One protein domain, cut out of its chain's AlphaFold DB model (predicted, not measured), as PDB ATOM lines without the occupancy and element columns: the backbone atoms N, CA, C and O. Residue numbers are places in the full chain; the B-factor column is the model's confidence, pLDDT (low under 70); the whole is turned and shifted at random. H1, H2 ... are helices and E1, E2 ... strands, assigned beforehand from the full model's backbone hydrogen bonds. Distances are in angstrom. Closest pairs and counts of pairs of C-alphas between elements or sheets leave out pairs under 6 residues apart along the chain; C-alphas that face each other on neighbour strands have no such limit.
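Overview. This is residues 22 to 115 of the 115 residues of the protein "Nucleoside-diphosphate kinase" of Macaca fascicularis (UniProt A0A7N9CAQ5). Little regular structure: a two-stranded hairpin, E1 and E2, sits toward one end of a loose, elongated model, with H1 and longer H2 meeting at an angle and unnamed stretches making much of the rest. Residues 33 to 41 stick out at the other end. The 94 printed residues run H1, E1, E2, H2, antiparallel, class mixed, with only 32 in named elements; radius of gyration of the C-alphas 17.3 A, spans 49 by 27 by 22 A.

Along the chain. E1, residues 59 to 62, spans 10.4 A and E2, residues 67 to 70, 10.2 A. H1, residues 49 to 57, spans 12.2 A from C-alpha 49 at (172.170, 154.067, 75.677). H2, residues 97 to 111, spans 21.0 A, to C-alpha 111 at (184.471, 144.386, 75.912).

Arrangement. E1 and E2 form a hairpin, at 154 degrees, with N 60 and O 69 2.8 A apart, within hydrogen-bond range. Residues 60 to 61 of E1 also pair antiparallel with 90 to 91. H2, with residues 97 to 100 alone, touches H1, a steep tilt of 53 degrees, opposite ways; the closest C-alphas, of Lys 53 and Val 100, are 6.6 A apart. E1 and H2 are apart. In H1 and H2 every O i to N i+4 pair is within hydrogen-bond range.

Size, cuts and confidence. The farthest C-alphas, of Thr 34 and Val 78, are 49.6 A apart. The printed part has no cut; the link E2 to H2, 26 residues, is long. pLDDT is under 70 in residues 22 to 39 and 111 to 115.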
ATOM      1  N   GLU A  22     193.827 153.896  72.240       53.91
ATOM      2  CA  GLU A  22     192.370 153.878  72.148       53.91
ATOM      3  C   GLU A  22     191.914 152.467  71.744       53.91
ATOM      4  O   GLU A  22     192.515 151.836  70.876       53.91
ATOM      5  N   ASP A  23     190.877 151.952  72.409       56.97
ATOM      6  CA  ASP A  23     190.198 150.687  72.097       56.97
ATOM      7  C   ASP A  23     191.106 149.456  71.880       56.97
ATOM      8  O   ASP A  23     191.228 148.919  70.772       56.97
ATOM      9  N   VAL A  24     191.659 148.909  72.973       58.12
ATOM     10  CA  VAL A  24     192.297 147.579  72.962       58.12
ATOM     11  C   VAL A  24     191.223 146.502  72.757       58.12
ATOM     12  O   VAL A  24     190.626 145.974  73.694       58.12
ATOM     13  N   ARG A  25     190.938 146.190  71.489       56.62
ATOM     14  CA  ARG A  25     190.006 145.128  71.089       56.62
ATOM     15  C   ARG A  25     190.718 143.778  71.073       56.62
ATOM     16  O   ARG A  25     191.758 143.616  70.440       56.62
ATOM     17  N   THR A  26     190.098 142.781  71.700       52.22
ATOM     18  CA  THR A  26     190.668 141.452  71.990       52.22
ATOM     19  C   THR A  26     191.102 140.622  70.781       52.22
ATOM     20  O   THR A  26     191.793 139.626  70.971       52.22
ATOM     21  N   ASN A  27     190.747 140.993  69.543       46.88
ATOM     22  CA  ASN A  27     190.870 140.059  68.420       46.88
ATOM     23  C   ASN A  27     191.352 140.596  67.063       46.88
ATOM     24  O   ASN A  27     191.261 139.853  66.091       46.88
ATOM     25  N   GLN A  28     191.874 141.823  66.949       45.16
ATOM     26  CA  GLN A  28     192.219 142.371  65.618       45.16
ATOM     27  C   GLN A  28     193.671 142.798  65.391       45.16
ATOM     28  O   GLN A  28     194.006 143.111  64.254       45.16
ATOM     29  N   SER A  29     194.556 142.758  66.392       40.84
ATOM     30  CA  SER A  29     195.959 143.136  66.172       40.84
ATOM     31  C   SER A  29     196.917 142.003  66.561       40.84
ATOM     32  O   SER A  29     197.088 141.740  67.754       40.84
ATOM     33  N   PRO A  30     197.513 141.279  65.592       40.88
ATOM     34  CA  PRO A  30     198.516 140.251  65.877       40.88
ATOM     35  C   PRO A  30     199.797 140.839  66.497       40.88
ATOM     36  O   PRO A  30     200.427 140.170  67.311       40.88
ATOM     37  N   ASP A  31     200.119 142.104  66.210       43.66
ATOM     38  CA  ASP A  31     201.359 142.764  66.649       43.66
ATOM     39  C   ASP A  31     201.356 143.218  68.118       43.66
ATOM     40  O   ASP A  31     202.416 143.408  68.716       43.66
ATOM     41  N   LEU A  32     200.178 143.381  68.731       48.09
ATOM     42  CA  LEU A  32     200.049 143.755  70.148       48.09
ATOM     43  C   LEU A  32     200.100 142.547  71.092       48.09
ATOM     44  O   LEU A  32     200.234 142.723  72.299       48.09
ATOM     45  N   LYS A  33     200.016 141.316  70.570       46.72
ATOM     46  CA  LYS A  33     200.033 140.094  71.397       46.72
ATOM     47  C   LYS A  33     201.428 139.735  71.917       46.72
ATOM     48  O   LYS A  33     201.541 138.925  72.831       46.72
ATOM     49  N   THR A  34     202.477 140.312  71.336       42.56
ATOM     50  CA  THR A  34     203.883 139.952  71.591       42.56
ATOM     51  C   THR A  34     204.678 141.025  72.328       42.56
ATOM     52  O   THR A  34     205.824 140.775  72.698       42.56
ATOM     53  N   LYS A  35     204.094 142.201  72.586       55.12
ATOM     54  CA  LYS A  35     204.735 143.262  73.369       55.12
ATOM     55  C   LYS A  35     204.071 143.376  74.736       55.12
ATOM     56  O   LYS A  35     202.880 143.648  74.838       55.12
ATOM     57  N   ILE A  36     204.864 143.158  75.780       57.50
ATOM     58  CA  ILE A  36     204.452 143.354  77.167       57.50
ATOM     59  C   ILE A  36     204.483 144.861  77.420       57.50
ATOM     60  O   ILE A  36     205.557 145.452  77.508       57.50
ATOM     61  N   TYR A  37     203.310 145.485  77.474       65.56
ATOM     62  CA  TYR A  37     203.158 146.860  77.933       65.56
ATOM     63  C   TYR A  37     202.540 146.836  79.327       65.56
ATOM     64  O   TYR A  37     201.534 146.160  79.548       65.56
ATOM     65  N   GLU A  38     203.148 147.557  80.263       64.75
ATOM     66  CA  GLU A  38     202.589 147.758  81.597       64.75
ATOM     67  C   GLU A  38     201.488 148.824  81.491       64.75
ATOM     68  O   GLU A  38     201.718 149.923  80.989       64.75
ATOM     69  N   VAL A  39     200.253 148.461  81.848       67.81
ATOM     70  CA  VAL A  39     199.095 149.360  81.762       67.81
ATOM     71  C   VAL A  39     198.917 150.048  83.110       67.81
ATOM     72  O   VAL A  39     198.485 149.415  84.070       67.81
ATOM     73  N   ASP A  40     199.210 151.346  83.171       73.75
ATOM     74  CA  ASP A  40     199.120 152.125  84.416       73.75
ATOM     75  C   ASP A  40     197.677 152.507  84.799       73.75
ATOM     76  O   ASP A  40     197.353 152.652  85.978       73.75
ATOM     77  N   LEU A  41     196.804 152.740  83.808       73.56
ATOM     78  CA  LEU A  41     195.463 153.294  84.021       73.56
ATOM     79  C   LEU A  41     194.473 152.835  82.945       73.56
ATOM     80  O   LEU A  41     194.745 152.944  81.751       73.56
ATOM     81  N   VAL A  42     193.281 152.417  83.378       76.44
ATOM     82  CA  VAL A  42     192.148 152.081  82.502       76.44
ATOM     83  C   VAL A  42     190.989 153.036  82.783       76.44
ATOM     84  O   VAL A  42     190.515 153.129  83.914       76.44
ATOM     85  N   ILE A  43     190.509 153.739  81.751       79.50
ATOM     86  CA  ILE A  43     189.359 154.652  81.840       79.50
ATOM     87  C   ILE A  43     188.141 153.983  81.197       79.50
ATOM     88  O   ILE A  43     188.129 153.724  79.997       79.50
ATOM     89  N   SER A  44     187.096 153.722  81.990       79.00
ATOM     90  CA  SER A  44     185.823 153.170  81.506       79.00
ATOM     91  C   SER A  44     184.718 154.225  81.578       79.00
ATOM     92  O   SER A  44     184.301 154.634  82.661       79.00
ATOM     93  N   LEU A  45     184.233 154.662  80.414       80.88
ATOM     94  CA  LEU A  45     183.163 155.652  80.303       80.88
ATOM     95  C   LEU A  45     181.799 154.955  80.236       80.88
ATOM     96  O   LEU A  45     181.453 154.307  79.247       80.88
ATOM     97  N   LYS A  46     181.001 155.098  81.298       81.44
ATOM     98  CA  LYS A  46     179.639 154.550  81.375       81.44
ATOM     99  C   LYS A  46     178.626 155.597  80.917       81.44
ATOM    100  O   LYS A  46     178.200 156.433  81.706       81.44
ATOM    101  N   ILE A  47     178.237 155.532  79.646       85.38
ATOM    102  CA  ILE A  47     177.264 156.453  79.042       85.38
ATOM    103  C   ILE A  47     175.933 155.709  78.810       85.38
ATOM    104  O   ILE A  47     175.954 154.587  78.292       85.38
ATOM    105  N   PRO A  48     174.773 156.290  79.181       86.62
ATOM    106  CA  PRO A  48     173.467 155.693  78.909       86.62
ATOM    107  C   PRO A  48     173.204 155.489  77.410       86.62
ATOM    108  O   PRO A  48     173.601 156.301  76.575       86.62
ATOM    109  N   PHE A  49     172.473 154.423  77.070       81.50
ATOM    110  CA  PHE A  49     172.170 154.067  75.677       81.50
ATOM    111  C   PHE A  49     171.396 155.162  74.934       81.50
ATOM    112  O   PHE A  49     171.736 155.481  73.799       81.50
ATOM    113  N   GLU A  50     170.392 155.759  75.577       85.31
ATOM    114  CA  GLU A  50     169.584 156.813  74.956       85.31
ATOM    115  C   GLU A  50     170.427 158.043  74.602       85.31
ATOM    116  O   GLU A  50     170.267 158.613  73.528       85.31
ATOM    117  N   THR A  51     171.398 158.394  75.448       85.75
ATOM    118  CA  THR A  51     172.332 159.494  75.181       85.75
ATOM    119  C   THR A  51     173.254 159.177  74.005       85.75
ATOM    120  O   THR A  51     173.486 160.040  73.165       85.75
ATOM    121  N   LEU A  52     173.753 157.939  73.898       83.69
ATOM    122  CA  LEU A  52     174.570 157.519  72.752       83.69
ATOM    123  C   LEU A  52     173.771 157.553  71.448       83.69
ATOM    124  O   LEU A  52     174.266 158.037  70.434       83.69
ATOM    125  N   LYS A  53     172.529 157.067  71.484       83.31
ATOM    126  CA  LYS A  53     171.617 157.078  70.340       83.31
ATOM    127  C   LYS A  53     171.326 158.499  69.866       83.31
ATOM    128  O   LYS A  53     171.417 158.755  68.672       83.31
ATOM    129  N   ASP A  54     170.997 159.400  70.787       85.00
ATOM    130  CA  ASP A  54     170.722 160.801  70.466       85.00
ATOM    131  C   ASP A  54     171.974 161.537  69.966       85.00
ATOM    132  O   ASP A  54     171.904 162.359  69.058       85.00
ATOM    133  N   CYS A  55     173.148 161.199  70.503       84.69
ATOM    134  CA  CYS A  55     174.407 161.763  70.033       84.69
ATOM    135  C   CYS A  55     174.726 161.321  68.595       84.69
ATOM    136  O   CYS A  55     175.065 162.158  67.761       84.69
ATOM    137  N   LEU A  56     174.567 160.027  68.294       83.75
ATOM    138  CA  LEU A  56     174.866 159.451  66.979       83.75
ATOM    139  C   LEU A  56     173.834 159.832  65.913       83.75
ATOM    140  O   LEU A  56     174.206 160.040  64.761       83.75
ATOM    141  N   SER A  57     172.556 159.981  66.275       83.62
ATOM    142  CA  SER A  57     171.527 160.445  65.335       83.62
ATOM    143  C   SER A  57     171.745 161.898  64.911       83.62
ATOM    144  O   SER A  57     171.328 162.300  63.828       83.62
ATOM    145  N   ARG A  58     172.418 162.698  65.739       86.19
ATOM    146  CA  ARG A  58     172.718 164.105  65.458       86.19
ATOM    147  C   ARG A  58     174.050 164.312  64.742       86.19
ATOM    148  O   ARG A  58     174.409 165.468  64.524       86.19
ATOM    149  N   CYS A  59     174.757 163.241  64.380       88.44
ATOM    150  CA  CYS A  59     176.000 163.309  63.619       88.44
ATOM    151  C   CYS A  59     175.731 163.460  62.116       88.44
ATOM    152  O   CYS A  59     175.118 162.604  61.474       88.44
ATOM    153  N   TRP A  60     176.262 164.540  61.561       89.25
ATOM    154  CA  TRP A  60     176.253 164.865  60.142       89.25
ATOM    155  C   TRP A  60     177.687 164.912  59.641       89.25
ATOM    156  O   TRP A  60     178.582 165.368  60.349       89.25
ATOM    157  N   ILE A  61     177.911 164.440  58.425       91.00
ATOM    158  CA  ILE A  61     179.226 164.433  57.798       91.00
ATOM    159  C   ILE A  61     179.153 165.123  56.445       91.00
ATOM    160  O   ILE A  61     178.186 164.963  55.702       91.00
ATOM    161  N   HIS A  62     180.193 165.882  56.121       92.12
ATOM    162  CA  HIS A  62     180.454 166.340  54.764       92.12
ATOM    163  C   HIS A  62     181.292 165.271  54.047       92.12
ATOM    164  O   HIS A  62     182.473 165.134  54.375       92.12
ATOM    165  N   PRO A  63     180.735 164.468  53.119       87.19
ATOM    166  CA  PRO A  63     181.457 163.323  52.554       87.19
ATOM    167  C   PRO A  63     182.788 163.680  51.860       87.19
ATOM    168  O   PRO A  63     183.760 162.956  52.071       87.19
ATOM    169  N   PRO A  64     182.892 164.784  51.090       89.00
ATOM    170  CA  PRO A  64     184.142 165.157  50.426       89.00
ATOM    171  C   PRO A  64     185.273 165.551  51.383       89.00
ATOM    172  O   PRO A  64     186.422 165.178  51.153       89.00
ATOM    173  N   CYS A  65     184.981 166.302  52.451       86.00
ATOM    174  CA  CYS A  65     186.010 166.786  53.381       86.00
ATOM    175  C   CYS A  65     186.098 165.989  54.687       86.00
ATOM    176  O   CYS A  65     186.971 166.268  55.506       86.00
ATOM    177  N   SER A  66     185.199 165.025  54.907       86.69
ATOM    178  CA  SER A  66     185.078 164.252  56.152       86.69
ATOM    179  C   SER A  66     184.921 165.112  57.417       86.69
ATOM    180  O   SER A  66     185.216 164.658  58.523       86.69
ATOM    181  N   ARG A  67     184.444 166.358  57.280       89.06
ATOM    182  CA  ARG A  67     184.097 167.209  58.425       89.06
ATOM    183  C   ARG A  67     182.862 166.649  59.108       89.06
ATOM    184  O   ARG A  67     181.898 166.286  58.437       89.06
ATOM    185  N   VAL A  68     182.898 166.596  60.435       89.12
ATOM    186  CA  VAL A  68     181.807 166.065  61.253       89.12
ATOM    187  C   VAL A  68     181.169 167.202  62.035       89.12
ATOM    188  O   VAL A  68     181.837 167.947  62.752       89.12
ATOM    189  N   TYR A  69     179.854 167.290  61.918       89.94
ATOM    190  CA  TYR A  69     179.003 168.225  62.627       89.94
ATOM    191  C   TYR A  69     178.093 167.449  63.566       89.94
ATOM    192  O   TYR A  69     177.610 166.365  63.235       89.94
ATOM    193  N   ASN A  70     177.837 168.006  64.745       89.38
ATOM    194  CA  ASN A  70     176.857 167.442  65.659       89.38
ATOM    195  C   ASN A  70     175.891 168.534  66.084       89.38
ATOM    196  O   ASN A  70     176.296 169.484  66.747       89.38
ATOM    197  N   LEU A  71     174.609 168.370  65.762       85.75
ATOM    198  CA  LEU A  71     173.590 169.390  66.021       85.75
ATOM    199  C   LEU A  71     173.474 169.800  67.503       85.75
ATOM    200  O   LEU A  71     172.952 170.873  67.787       85.75
ATOM    201  N   GLY A  72     173.915 168.960  68.447       83.81
ATOM    202  CA  GLY A  72     173.901 169.280  69.879       83.81
ATOM    203  C   GLY A  72     175.179 169.932  70.420       83.81
ATOM    204  O   GLY A  72     175.103 170.637  71.420       83.81
ATOM    205  N   PHE A  73     176.337 169.691  69.796       82.19
ATOM    206  CA  PHE A  73     177.646 170.104  70.331       82.19
ATOM    207  C   PHE A  73     178.389 171.078  69.415       82.19
ATOM    208  O   PHE A  73     178.942 172.067  69.883       82.19
ATOM    209  N   ASN A  74     178.380 170.801  68.112       87.25
ATOM    210  CA  ASN A  74     179.005 171.615  67.077       87.25
ATOM    211  C   ASN A  74     178.038 171.741  65.887       87.25
ATOM    212  O   ASN A  74     178.200 171.024  64.889       87.25
ATOM    213  N   PRO A  75     176.965 172.542  66.032       88.69
ATOM    214  CA  PRO A  75     176.008 172.739  64.959       88.69
ATOM    215  C   PRO A  75     176.661 173.538  63.821       88.69
ATOM    216  O   PRO A  75     177.441 174.449  64.101       88.69
ATOM    217  N   PRO A  76     176.335 173.236  62.555       90.38
ATOM    218  CA  PRO A  76     176.734 174.091  61.447       90.38
ATOM    219  C   PRO A  76     176.030 175.450  61.563       90.38
ATOM    220  O   PRO A  76     174.943 175.555  62.146       90.38
ATOM    221  N   GLY A  77     176.624 176.488  60.983       88.19
ATOM    222  CA  GLY A  77     176.032 177.822  60.912       88.19
ATOM    223  C   GLY A  77     174.692 177.821  60.173       88.19
ATOM    224  O   GLY A  77     173.753 178.500  60.595       88.19
ATOM    225  N   VAL A  78     174.568 177.004  59.121       88.38
ATOM    226  CA  VAL A  78     173.304 176.753  58.411       88.38
ATOM    227  C   VAL A  78     172.963 175.266  58.476       88.38
ATOM    228  O   VAL A  78     173.809 174.406  58.245       88.38
ATOM    229  N   ARG A  79     171.704 174.940  58.798       85.94
ATOM    230  CA  ARG A  79     171.253 173.541  58.872       85.94
ATOM    231  C   ARG A  79     171.506 172.830  57.543       85.94
ATOM    232  O   ARG A  79     171.137 173.352  56.500       85.94
ATOM    233  N   GLU A  80     172.080 171.630  57.636       86.38
ATOM    234  CA  GLU A  80     172.332 170.720  56.506       86.38
ATOM    235  C   GLU A  80     173.348 171.233  55.475       86.38
ATOM    236  O   GLU A  80     173.469 170.646  54.404       86.38
ATOM    237  N   ILE A  81     174.114 172.280  55.791       90.19
ATOM    238  CA  ILE A  81     175.111 172.862  54.888       90.19
ATOM    239  C   ILE A  81     176.459 172.951  55.598       90.19
ATOM    240  O   ILE A  81     176.538 173.299  56.775       90.19
ATOM    241  N   ASP A  82     177.521 172.608  54.878       91.44
ATOM    242  CA  ASP A  82     178.891 172.768  55.346       91.44
ATOM    243  C   ASP A  82     179.295 174.250  55.378       91.44
ATOM    244  O   ASP A  82     179.120 174.976  54.399       91.44
ATOM    245  N   ASP A  83     179.891 174.690  56.485       88.94
ATOM    246  CA  ASP A  83     180.221 176.104  56.704       88.94
ATOM    247  C   ASP A  83     181.322 176.645  55.778       88.94
ATOM    248  O   ASP A  83     181.456 177.858  55.622       88.94
ATOM    249  N   ILE A  84     182.142 175.766  55.193       87.81
ATOM    250  CA  ILE A  84     183.312 176.151  54.393       87.81
ATOM    251  C   ILE A  84     183.020 175.974  52.905       87.81
ATOM    252  O   ILE A  84     183.259 176.891  52.120       87.81
ATOM    253  N   SER A  85     182.541 174.795  52.502       88.94
ATOM    254  CA  SER A  85     182.263 174.498  51.095       88.94
ATOM    255  C   SER A  85     180.873 174.944  50.648       88.94
ATOM    256  O   SER A  85     180.661 175.108  49.449       88.94
ATOM    257  N   GLY A  86     179.926 175.147  51.572       88.62
ATOM    258  CA  GLY A  86     178.531 175.441  51.231       88.62
ATOM    259  C   GLY A  86     177.786 174.253  50.609       88.62
ATOM    260  O   GLY A  86     176.711 174.423  50.041       88.62
ATOM    261  N   GLU A  87     178.357 173.052  50.684       90.56
ATOM    262  CA  GLU A  87     177.779 171.824  50.136       90.56
ATOM    263  C   GLU A  87     176.863 171.128  51.156       90.56
ATOM    264  O   GLU A  87     177.015 171.334  52.363       90.56
ATOM    265  N   PRO A  88     175.919 170.283  50.703       90.62
ATOM    266  CA  PRO A  88     175.001 169.603  51.604       90.62
ATOM    267  C   PRO A  88     175.723 168.598  52.509       90.62
ATOM    268  O   PRO A  88     176.559 167.802  52.069       90.62
ATOM    269  N   LEU A  89     175.352 168.609  53.786       90.81
ATOM    270  CA  LEU A  89     175.748 167.597  54.756       90.81
ATOM    271  C   LEU A  89     174.854 166.365  54.622       90.81
ATOM    272  O   LEU A  89     173.669 166.458  54.308       90.81
ATOM    273  N   VAL A  90     175.415 165.199  54.925       90.19
ATOM    274  CA  VAL A  90     174.690 163.928  54.902       90.19
ATOM    275  C   VAL A  90     174.721 163.313  56.293       90.19
ATOM    276  O   VAL A  90     175.749 163.316  56.970       90.19
ATOM    277  N   GLN A  91     173.590 162.776  56.741       86.81
ATOM    278  CA  GLN A  91     173.548 162.009  57.980       86.81
ATOM    279  C   GLN A  91     174.282 160.680  57.780       86.81
ATOM    280  O   GLN A  91     174.013 159.942  56.830       86.81
ATOM    281  N   GLN A  92     175.217 160.366  58.672       84.06
ATOM    282  CA  GLN A  92     176.016 159.152  58.540       84.06
ATOM    283  C   GLN A  92     175.138 157.898  58.696       84.06
ATOM    284  O   GLN A  92     174.285 157.837  59.582       84.06
ATOM    285  N   GLU A  93     175.370 156.869  57.874       80.19
ATOM    286  CA  GLU A  93     174.587 155.623  57.931       80.19
ATOM    287  C   GLU A  93     174.682 154.916  59.289       80.19
ATOM    288  O   GLU A  93     173.703 154.339  59.762       80.19
ATOM    289  N   ASP A  94     175.832 155.044  59.954       75.56
ATOM    290  CA  ASP A  94     176.080 154.544  61.309       75.56
ATOM    291  C   ASP A  94     175.184 155.196  62.377       75.56
ATOM    292  O   ASP A  94     175.014 154.636  63.460       75.56
ATOM    293  N   GLY A  95     174.597 156.364  62.086       74.69
ATOM    294  CA  GLY A  95     173.650 157.066  62.954       74.69
ATOM    295  C   GLY A  95     172.227 156.502  62.904       74.69
ATOM    296  O   GLY A  95     171.383 156.889  63.720       74.69
ATOM    297  N   LYS A  96     171.935 155.567  61.983       80.56
ATOM    298  CA  LYS A  96     170.643 154.868  61.930       80.56
ATOM    299  C   LYS A  96     170.454 154.042  63.199       80.56
ATOM    300  O   LYS A  96     171.364 153.356  63.660       80.56
ATOM    301  N   LEU A  97     169.237 154.053  63.737       78.38
ATOM    302  CA  LEU A  97     168.917 153.405  65.011       78.38
ATOM    303  C   LEU A  97     169.344 151.928  65.066       78.38
ATOM    304  O   LEU A  97     169.863 151.458  66.081       78.38
ATOM    305  N   GLU A  98     169.146 151.210  63.964       82.88
ATOM    306  CA  GLU A  98     169.522 149.804  63.832       82.88
ATOM    307  C   GLU A  98     171.043 149.606  63.869       82.88
ATOM    308  O   GLU A  98     171.529 148.728  64.587       82.88
ATOM    309  N   ALA A  99     171.799 150.460  63.172       84.12
ATOM    310  CA  ALA A  99     173.258 150.419  63.137       84.12
ATOM    311  C   ALA A  99     173.861 150.724  64.518       84.12
ATOM    312  O   ALA A  99     174.721 149.982  65.004       84.12
ATOM    313  N   VAL A 100     173.336 151.742  65.210       82.62
ATOM    314  CA  VAL A 100     173.740 152.092  66.581       82.62
ATOM    315  C   VAL A 100     173.496 150.927  67.542       82.62
ATOM    316  O   VAL A 100     174.378 150.548  68.320       82.62
ATOM    317  N   ALA A 101     172.311 150.316  67.477       84.06
ATOM    318  CA  ALA A 101     171.969 149.182  68.330       84.06
ATOM    319  C   ALA A 101     172.880 147.971  68.066       84.06
ATOM    320  O   ALA A 101     173.347 147.339  69.021       84.06
ATOM    321  N   ALA A 102     173.169 147.662  66.798       86.50
ATOM    322  CA  ALA A 102     174.076 146.581  66.416       86.50
ATOM    323  C   ALA A 102     175.502 146.822  66.939       86.50
ATOM    324  O   ALA A 102     176.085 145.940  67.577       86.50
ATOM    325  N   ARG A 103     176.029 148.039  66.769       84.88
ATOM    326  CA  ARG A 103     177.381 148.412  67.206       84.88
ATOM    327  C   ARG A 103     177.540 148.338  68.722       84.88
ATOM    328  O   ARG A 103     178.534 147.804  69.216       84.88
ATOM    329  N   ILE A 104     176.538 148.782  69.480       82.75
ATOM    330  CA  ILE A 104     176.562 148.704  70.948       82.75
ATOM    331  C   ILE A 104     176.458 147.252  71.432       82.75
ATOM    332  O   ILE A 104     177.134 146.872  72.393       82.75
ATOM    333  N   ARG A 105     175.647 146.412  70.774       84.69
ATOM    334  CA  ARG A 105     175.605 144.967  71.071       84.69
ATOM    335  C   ARG A 105     176.971 144.326  70.841       84.69
ATOM    336  O   ARG A 105     177.446 143.608  71.717       84.69
ATOM    337  N   GLN A 106     177.613 144.632  69.717       84.00
ATOM    338  CA  GLN A 106     178.948 144.132  69.400       84.00
ATOM    339  C   GLN A 106     179.986 144.600  70.428       84.00
ATOM    340  O   GLN A 106     180.748 143.775  70.930       84.00
ATOM    341  N   TYR A 107     179.962 145.878  70.819       80.88
ATOM    342  CA  TYR A 107     180.836 146.405  71.871       80.88
ATOM    343  C   TYR A 107     180.661 145.633  73.185       80.88
ATOM    344  O   TYR A 107     181.631 145.145  73.751       80.88
ATOM    345  N   LYS A 108     179.422 145.404  73.640       78.81
ATOM    346  CA  LYS A 108     179.172 144.617  74.863       78.81
ATOM    347  C   LYS A 108     179.715 143.188  74.789       78.81
ATOM    348  O   LYS A 108     180.087 142.643  75.821       78.81
ATOM    349  N   VAL A 109     179.731 142.563  73.614       78.44
ATOM    350  CA  VAL A 109     180.291 141.212  73.438       78.44
ATOM    351  C   VAL A 109     181.819 141.242  73.496       78.44
ATOM    352  O   VAL A 109     182.411 140.409  74.176       78.44
ATOM    353  N   VAL A 110     182.447 142.211  72.825       72.50
ATOM    354  CA  VAL A 110     183.913 142.313  72.706       72.50
ATOM    355  C   VAL A 110     184.575 142.832  73.984       72.50
ATOM    356  O   VAL A 110     185.684 142.405  74.299       72.50
ATOM    357  N   THR A 111     183.904 143.712  74.731       66.44
ATOM    358  CA  THR A 111     184.471 144.386  75.912       66.44
ATOM    359  C   THR A 111     184.237 143.617  77.219       66.44
ATOM    360  O   THR A 111     185.008 143.770  78.157       66.44
ATOM    361  N   LYS A 112     183.231 142.727  77.286       61.88
ATOM    362  CA  LYS A 112     183.019 141.809  78.428       61.88
ATOM    363  C   LYS A 112     184.262 141.021  78.881       61.88
ATOM    364  O   LYS A 112     184.406 140.862  80.079       61.88
ATOM    365  N   PRO A 113     185.118 140.484  77.991       59.31
ATOM    366  CA  PRO A 113     186.326 139.770  78.410       59.31
ATOM    367  C   PRO A 113     187.504 140.681  78.805       59.31
ATOM    368  O   PRO A 113     188.548 140.155  79.174       59.31
ATOM    369  N   VAL A 114     187.383 142.008  78.670       58.78
ATOM    370  CA  VAL A 114     188.474 142.974  78.926       58.78
ATOM    371  C   VAL A 114     188.340 143.656  80.292       58.78
ATOM    372  O   VAL A 114     189.339 144.134  80.824       58.78
ATOM    373  N   ILE A 115     187.122 143.707  80.845       53.47
ATOM    374  CA  ILE A 115     186.789 144.340  82.133       53.47
ATOM    375  C   ILE A 115     186.411 143.268  83.152       53.47
ATOM    376  O   ILE A 115     185.658 142.350  82.761       53.47
TER     377      ILE A 115